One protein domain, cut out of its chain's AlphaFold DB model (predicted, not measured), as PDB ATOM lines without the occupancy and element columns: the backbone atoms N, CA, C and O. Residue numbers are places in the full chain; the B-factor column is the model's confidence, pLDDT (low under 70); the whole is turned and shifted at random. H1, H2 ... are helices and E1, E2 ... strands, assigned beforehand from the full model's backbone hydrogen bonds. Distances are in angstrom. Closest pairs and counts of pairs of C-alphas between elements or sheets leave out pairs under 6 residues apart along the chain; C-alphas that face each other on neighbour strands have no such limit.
ATOM      1  N   SER A   4     270.372 191.430 239.356       82.81
ATOM      2  CA  SER A   4     269.395 190.786 240.243       82.81
ATOM      3  C   SER A   4     267.954 191.250 239.983       82.81
ATOM      4  O   SER A   4     267.017 190.460 240.052       82.81
ATOM      5  N   TRP A   5     267.761 192.512 239.580       87.69
ATOM      6  CA  TRP A   5     266.432 193.034 239.239       87.69
ATOM      7  C   TRP A   5     265.842 192.352 237.994       87.69
ATOM      8  O   TRP A   5     264.663 192.009 237.980       87.69
ATOM      9  N   LEU A   6     266.658 192.052 236.979       88.31
ATOM     10  CA  LEU A   6     266.181 191.336 235.792       88.31
ATOM     11  C   LEU A   6     265.673 189.933 236.139       88.31
ATOM     12  O   LEU A   6     264.641 189.520 235.621       88.31
ATOM     13  N   ALA A   7     266.338 189.233 237.062       88.62
ATOM     14  CA  ALA A   7     265.895 187.915 237.512       88.62
ATOM     15  C   ALA A   7     264.518 187.969 238.198       88.62
ATOM     16  O   ALA A   7     263.646 187.158 237.888       88.62
ATOM     17  N   VAL A   8     264.292 188.959 239.070       89.56
ATOM     18  CA  VAL A   8     262.985 189.184 239.717       89.56
ATOM     19  C   VAL A   8     261.908 189.512 238.681       89.56
ATOM     20  O   VAL A   8     260.793 188.998 238.759       89.56
ATOM     21  N   PHE A   9     262.247 190.324 237.679       91.25
ATOM     22  CA  PHE A   9     261.319 190.719 236.622       91.25
ATOM     23  C   PHE A   9     260.898 189.527 235.751       91.25
ATOM     24  O   PHE A   9     259.717 189.341 235.471       91.25
ATOM     25  N   ILE A  10     261.853 188.670 235.383       91.56
ATOM     26  CA  ILE A  10     261.593 187.445 234.618       91.56
ATOM     27  C   ILE A  10     260.709 186.482 235.423       91.56
ATOM     28  O   ILE A  10     259.735 185.955 234.889       91.56
ATOM     29  N   LEU A  11     260.994 186.293 236.715       88.44
ATOM     30  CA  LEU A  11     260.178 185.460 237.606       88.44
ATOM     31  C   LEU A  11     258.730 185.956 237.710       88.44
ATOM     32  O   LEU A  11     257.806 185.144 237.668       88.44
ATOM     33  N   ALA A  12     258.522 187.273 237.787       87.75
ATOM     34  CA  ALA A  12     257.187 187.865 237.822       87.75
ATOM     35  C   ALA A  12     256.401 187.601 236.524       87.75
ATOM     36  O   ALA A  12     255.231 187.224 236.580       87.75
ATOM     37  N   ILE A  13     257.048 187.725 235.360       86.62
ATOM     38  CA  ILE A  13     256.422 187.437 234.059       86.62
ATOM     39  C   ILE A  13     256.034 185.957 233.962       86.62
ATOM     40  O   ILE A  13     254.918 185.636 233.548       86.62
ATOM     41  N   ILE A  14     256.924 185.053 234.383       85.19
ATOM     42  CA  ILE A  14     256.644 183.614 234.381       85.19
ATOM     43  C   ILE A  14     255.449 183.311 235.292       85.19
ATOM     44  O   ILE A  14     254.537 182.611 234.863       85.19
ATOM     45  N   ALA A  15     255.396 183.880 236.501       81.75
ATOM     46  CA  ALA A  15     254.298 183.667 237.449       81.75
ATOM     47  C   ALA A  15     252.922 184.083 236.891       81.75
ATOM     48  O   ALA A  15     251.931 183.370 237.082       81.75
ATOM     49  N   VAL A  16     252.855 185.199 236.159       80.62
ATOM     50  CA  VAL A  16     251.628 185.643 235.473       80.62
ATOM     51  C   VAL A  16     251.266 184.697 234.322       80.62
ATOM     52  O   VAL A  16     250.101 184.341 234.153       80.62
ATOM     53  N   ALA A  17     252.255 184.213 233.569       76.44
ATOM     54  CA  ALA A  17     252.017 183.282 232.467       76.44
ATOM     55  C   ALA A  17     251.461 181.922 232.939       76.44
ATOM     56  O   ALA A  17     250.558 181.380 232.302       76.44
ATOM     57  N   VAL A  18     251.935 181.373 234.068       71.88
ATOM     58  CA  VAL A  18     251.403 180.097 234.601       71.88
ATOM     59  C   VAL A  18     250.037 180.221 235.281       71.88
ATOM     60  O   VAL A  18     249.330 179.216 235.390       71.88
ATOM     61  N   SER A  19     249.637 181.413 235.726       63.34
ATOM     62  CA  SER A  19     248.337 181.622 236.384       63.34
ATOM     63  C   SER A  19     247.170 181.790 235.401       63.34
ATOM     64  O   SER A  19     246.019 181.629 235.797       63.34
ATOM     65  N   ALA A  20     247.443 181.974 234.106       62.16
ATOM     66  CA  ALA A  20     246.443 182.095 233.043       62.16
ATOM     67  C   ALA A  20     245.790 180.759 232.613       62.16
ATOM     68  O   ALA A  20     245.399 180.593 231.456       62.16
ATOM     69  N   LYS A  21     245.654 179.775 233.513       62.91
ATOM     70  CA  LYS A  21     244.846 178.585 233.205       62.91
ATOM     71  C   LYS A  21     243.369 178.989 233.143       62.91
ATOM     72  O   LYS A  21     242.899 179.623 234.088       62.91
ATOM     73  N   PRO A  22     242.614 178.586 232.100       65.06
ATOM     74  CA  PRO A  22     241.180 178.840 232.048       65.06
ATOM     75  C   PRO A  22     240.517 178.206 233.273       65.06
ATOM     76  O   PRO A  22     240.532 176.979 233.433       65.06
ATOM     77  N   GLN A  23     240.001 179.053 234.164       78.50
ATOM     78  CA  GLN A  23     239.297 178.643 235.371       78.50
ATOM     79  C   GLN A  23     237.901 178.174 234.969       78.50
ATOM     80  O   GLN A  23     236.999 178.970 234.731       78.50
ATOM     81  N   CYS A  24     237.735 176.860 234.851       86.12
ATOM     82  CA  CYS A  24     236.421 176.269 234.661       86.12
ATOM     83  C   CYS A  24     235.630 176.319 235.977       86.12
ATOM     84  O   CYS A  24     236.190 175.978 237.023       86.12
ATOM     85  N   PRO A  25     234.342 176.706 235.954       86.88
ATOM     86  CA  PRO A  25     233.507 176.676 237.149       86.88
ATOM     87  C   PRO A  25     233.304 175.229 237.613       86.88
ATOM     88  O   PRO A  25     233.126 174.334 236.790       86.88
ATOM     89  N   ALA A  26     233.296 174.968 238.921       83.50
ATOM     90  CA  ALA A  26     232.956 173.638 239.433       83.50
ATOM     91  C   ALA A  26     231.496 173.280 239.061       83.50
ATOM     92  O   ALA A  26     230.634 174.155 239.147       83.50
ATOM     93  N   PRO A  27     231.178 172.032 238.652       85.12
ATOM     94  CA  PRO A  27     232.005 170.818 238.634       85.12
ATOM     95  C   PRO A  27     232.738 170.552 237.296       85.12
ATOM     96  O   PRO A  27     233.089 169.406 236.999       85.12
ATOM     97  N   PHE A  28     232.934 171.566 236.451       88.31
ATOM     98  CA  PHE A  28     233.600 171.422 235.158       88.31
ATOM     99  C   PHE A  28     235.120 171.434 235.311       88.31
ATOM    100  O   PHE A  28     235.699 172.248 236.027       88.31
ATOM    101  N   LYS A  29     235.776 170.517 234.606       88.00
ATOM    102  CA  LYS A  29     237.229 170.423 234.516       88.00
ATOM    103  C   LYS A  29     237.687 170.950 233.169       88.00
ATOM    104  O   LYS A  29     236.986 170.826 232.167       88.00
ATOM    105  N   ASN A  30     238.875 171.531 233.154       87.06
ATOM    106  CA  ASN A  30     239.491 171.974 231.919       87.06
ATOM    107  C   ASN A  30     240.040 170.758 231.154       87.06
ATOM    108  O   ASN A  30     240.911 170.052 231.663       87.06
ATOM    109  N   GLU A  31     239.512 170.507 229.957       86.19
ATOM    110  CA  GLU A  31     240.018 169.495 229.030       86.19
ATOM    111  C   GLU A  31     240.307 170.175 227.683       86.19
ATOM    112  O   GLU A  31     239.420 170.418 226.857       86.19
ATOM    113  N   GLY A  32     241.576 170.543 227.491       82.50
ATOM    114  CA  GLY A  32     242.036 171.305 226.333       82.50
ATOM    115  C   GLY A  32     241.621 172.776 226.410       82.50
ATOM    116  O   GLY A  32     242.098 173.512 227.264       82.50
ATOM    117  N   ASN A  33     240.756 173.208 225.489       81.94
ATOM    118  CA  ASN A  33     240.240 174.585 225.426       81.94
ATOM    119  C   ASN A  33     238.751 174.670 225.806       81.94
ATOM    120  O   ASN A  33     238.047 175.590 225.396       81.94
ATOM    121  N   LYS A  34     238.229 173.646 226.495       86.69
ATOM    122  CA  LYS A  34     236.813 173.519 226.861       86.69
ATOM    123  C   LYS A  34     236.687 173.101 228.321       86.69
ATOM    124  O   LYS A  34     237.457 172.279 228.813       86.69
ATOM    125  N   CYS A  35     235.664 173.620 228.983       90.56
ATOM    126  CA  CYS A  35     235.273 173.178 230.314       90.56
ATOM    127  C   CYS A  35     234.259 172.047 230.179       90.56
ATOM    128  O   CYS A  35     233.186 172.250 229.614       90.56
ATOM    129  N   ILE A  36     234.601 170.851 230.653       91.19
ATOM    130  CA  ILE A  36     233.755 169.669 230.492       91.19
ATOM    131  C   ILE A  36     233.558 168.909 231.800       91.19
ATOM    132  O   ILE A  36     234.374 168.971 232.716       91.19
ATOM    133  N   THR A  37     232.454 168.179 231.893       91.31
ATOM    134  CA  THR A  37     232.155 167.308 233.029       91.31
ATOM    135  C   THR A  37     231.443 166.044 232.561       91.31
ATOM    136  O   THR A  37     230.847 166.008 231.479       91.31
ATOM    137  N   SER A  38     231.536 164.981 233.353       86.12
ATOM    138  CA  SER A  38     230.820 163.741 233.066       86.12
ATOM    139  C   SER A  38     229.329 163.932 233.310       86.12
ATOM    140  O   SER A  38     228.921 164.670 234.209       86.12
ATOM    141  N   ARG A  39     228.502 163.231 232.531       77.69
ATOM    142  CA  ARG A  39     227.074 163.150 232.834       77.69
ATOM    143  C   ARG A  39     226.891 162.442 234.178       77.69
ATOM    144  O   ARG A  39     227.609 161.485 234.476       77.69
ATOM    145  N   THR A  40     225.934 162.883 234.986       73.00
ATOM    146  CA  THR A  40     225.537 162.111 236.168       73.00
ATOM    147  C   THR A  40     224.823 160.834 235.710       73.00
ATOM    148  O   THR A  40     224.147 160.825 234.683       73.00
ATOM    149  N   ILE A  41     224.977 159.734 236.457       65.00
ATOM    150  CA  ILE A  41     224.532 158.373 236.070       65.00
ATOM    151  C   ILE A  41     223.023 158.308 235.750       65.00
ATOM    152  O   ILE A  41     222.576 157.423 235.027       65.00
ATOM    153  N   ARG A  42     222.229 159.259 236.261       68.38
ATOM    154  CA  ARG A  42     220.773 159.331 236.059       68.38
ATOM    155  C   ARG A  42     220.266 160.720 235.658       68.38
ATOM    156  O   ARG A  42     219.060 160.934 235.703       68.38
ATOM    157  N   GLY A  43     221.144 161.667 235.327       66.00
ATOM    158  CA  GLY A  43     220.757 163.073 235.204       66.00
ATOM    159  C   GLY A  43     221.150 163.733 233.891       66.00
ATOM    160  O   GLY A  43     222.024 163.277 233.149       66.00
ATOM    161  N   GLU A  44     220.456 164.830 233.614       81.88
ATOM    162  CA  GLU A  44     220.798 165.781 232.566       81.88
ATOM    163  C   GLU A  44     222.137 166.467 232.865       81.88
ATOM    164  O   GLU A  44     222.694 166.378 233.963       81.88
ATOM    165  N   CYS A  45     222.695 167.123 231.849       87.31
ATOM    166  CA  CYS A  45     223.910 167.897 232.038       87.31
ATOM    167  C   CYS A  45     223.669 169.058 233.024       87.31
ATOM    168  O   CYS A  45     222.574 169.621 233.038       87.31
ATOM    169  N   PRO A  46     224.674 169.429 233.843       86.88
ATOM    170  CA  PRO A  46     224.546 170.546 234.775       86.88
ATOM    171  C   PRO A  46     224.194 171.864 234.068       86.88
ATOM    172  O   PRO A  46     224.422 172.022 232.865       86.88
ATOM    173  N   HIS A  47     223.647 172.825 234.816       84.44
ATOM    174  CA  HIS A  47     223.210 174.111 234.266       84.44
ATOM    175  C   HIS A  47     224.331 174.816 233.481       84.44
ATOM    176  O   HIS A  47     225.508 174.700 233.828       84.44
ATOM    177  N   ASN A  48     223.960 175.531 232.414       87.81
ATOM    178  CA  ASN A  48     224.889 176.145 231.456       87.81
ATOM    179  C   ASN A  48     225.854 175.156 230.787       87.81
ATOM    180  O   ASN A  48     226.977 175.510 230.441       87.81
ATOM    181  N   SER A  49     225.429 173.914 230.555       90.19
ATOM    182  CA  SER A  49     226.196 172.978 229.734       90.19
ATOM    183  C   SER A  49     225.338 172.199 228.750       90.19
ATOM    184  O   SER A  49     224.129 172.061 228.916       90.19
ATOM    185  N   GLU A  50     225.976 171.722 227.687       90.94
ATOM    186  CA  GLU A  50     225.352 170.922 226.638       90.94
ATOM    187  C   GLU A  50     225.990 169.547 226.565       90.94
ATOM    188  O   GLU A  50     227.217 169.415 226.580       90.94
ATOM    189  N   TYR A  51     225.165 168.515 226.433       90.25
ATOM    190  CA  TYR A  51     225.673 167.182 226.168       90.25
ATOM    191  C   TYR A  51     226.229 167.111 224.745       90.25
ATOM    192  O   TYR A  51     225.497 167.327 223.782       90.25
ATOM    193  N   LYS A  52     227.513 166.767 224.604       90.25
ATOM    194  CA  LYS A  52     228.115 166.450 223.307       90.25
ATOM    195  C   LYS A  52     228.241 164.932 223.150       90.25
ATOM    196  O   LYS A  52     229.118 164.344 223.790       90.25
ATOM    197  N   PRO A  53     227.441 164.300 222.264       87.25
ATOM    198  CA  PRO A  53     227.490 162.854 222.036       87.25
ATOM    199  C   PRO A  53     228.861 162.372 221.559       87.25
ATOM    200  O   PRO A  53     229.310 161.301 221.946       87.25
ATOM    201  N   SER A  54     229.565 163.200 220.778       88.81
ATOM    202  CA  SER A  54     230.878 162.875 220.207       88.81
ATOM    203  C   SER A  54     231.966 162.599 221.244       88.81
ATOM    204  O   SER A  54     232.909 161.873 220.952       88.81
ATOM    205  N   ILE A  55     231.845 163.164 222.445       87.62
ATOM    206  CA  ILE A  55     232.789 162.951 223.551       87.62
ATOM    207  C   ILE A  55     232.112 162.352 224.786       87.62
ATOM    208  O   ILE A  55     232.749 162.256 225.830       87.62
ATOM    209  N   ASN A  56     230.828 161.982 224.682       88.00
ATOM    210  CA  ASN A  56     229.982 161.486 225.772       88.00
ATOM    211  C   ASN A  56     230.110 162.298 227.084       88.00
ATOM    212  O   ASN A  56     230.116 161.749 228.186       88.00
ATOM    213  N   LYS A  57     230.257 163.622 226.968       90.62
ATOM    214  CA  LYS A  57     230.496 164.536 228.096       90.62
ATOM    215  C   LYS A  57     229.667 165.809 227.943       90.62
ATOM    216  O   LYS A  57     229.277 166.193 226.840       90.62
ATOM    217  N   CYS A  58     229.414 166.468 229.066       91.62
ATOM    218  CA  CYS A  58     228.757 167.766 229.128       91.62
ATOM    219  C   CYS A  58     229.801 168.871 228.956       91.62
ATOM    220  O   CYS A  58     230.792 168.895 229.683       91.62
ATOM    221  N   VAL A  59     229.588 169.782 228.012       92.12
ATOM    222  CA  VAL A  59     230.478 170.910 227.718       92.12
ATOM    223  C   VAL A  59     229.826 172.193 228.201       92.12
ATOM    224  O   VAL A  59     228.699 172.487 227.811       92.12
ATOM    225  N   TYR A  60     230.523 172.949 229.042       91.06
ATOM    226  CA  TYR A  60     230.067 174.249 229.518       91.06
ATOM    227  C   TYR A  60     229.890 175.214 228.342       91.06
ATOM    228  O   TYR A  60     230.763 175.316 227.473       91.06
ATOM    229  N   LYS A  61     228.756 175.908 228.317       82.38
ATOM    230  CA  LYS A  61     228.486 177.014 227.403       82.38
ATOM    231  C   LYS A  61     229.141 178.244 228.024       82.38
ATOM    232  O   LYS A  61     228.608 178.795 228.982       82.38
TER     233      LYS A  61
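Overview. This is residues 4 to 61 of the 62 residues of the protein "uncharacterized protein LOC117183231" of Drosophila pseudoobscura pseudoobscura (UniProt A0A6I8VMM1). A single helix, H1, sticks out as a long arm from a small, strongly twisted sheet of four short strands. The printed part has 58 residues, with H1, E1, E2, E3, E4 along the chain; the antiparallel sheet runs E1, E2, E4, E3, and the class is mixed. The whole is extended, with a radius of gyration of the C-alphas of 17.3 A and spans of 58 by 19 by 17 A.

Arrangement. H1, residues 4 to 19, is not on the sheet; every O i to N i+4 pair in it is within hydrogen-bond range. E1, residues 29 to 31, and E2, residues 34 to 38, form a hairpin; N 29 and O 36 are 2.8 A apart. E3, residues 49 to 52, and E4, residues 57 to 60, form another; N 50 and O 59 are 2.8 A apart. E2 and E4 are antiparallel neighbours at 137 degrees; N 37 and O 58 are 2.9 A apart.

Along the chain. H1 spans 23.3 A from C-alpha 4 at (269.395, 190.786, 240.243). E2 spans 13.0 A. E4 ends at C-alpha 60, (230.067, 174.249, 229.518).

Size, cuts and confidence. The printed part has no cut and no long link. Residues 4 to 20 stand free. pLDDT is under 70 at residues 19 to 22 and 41 to 43.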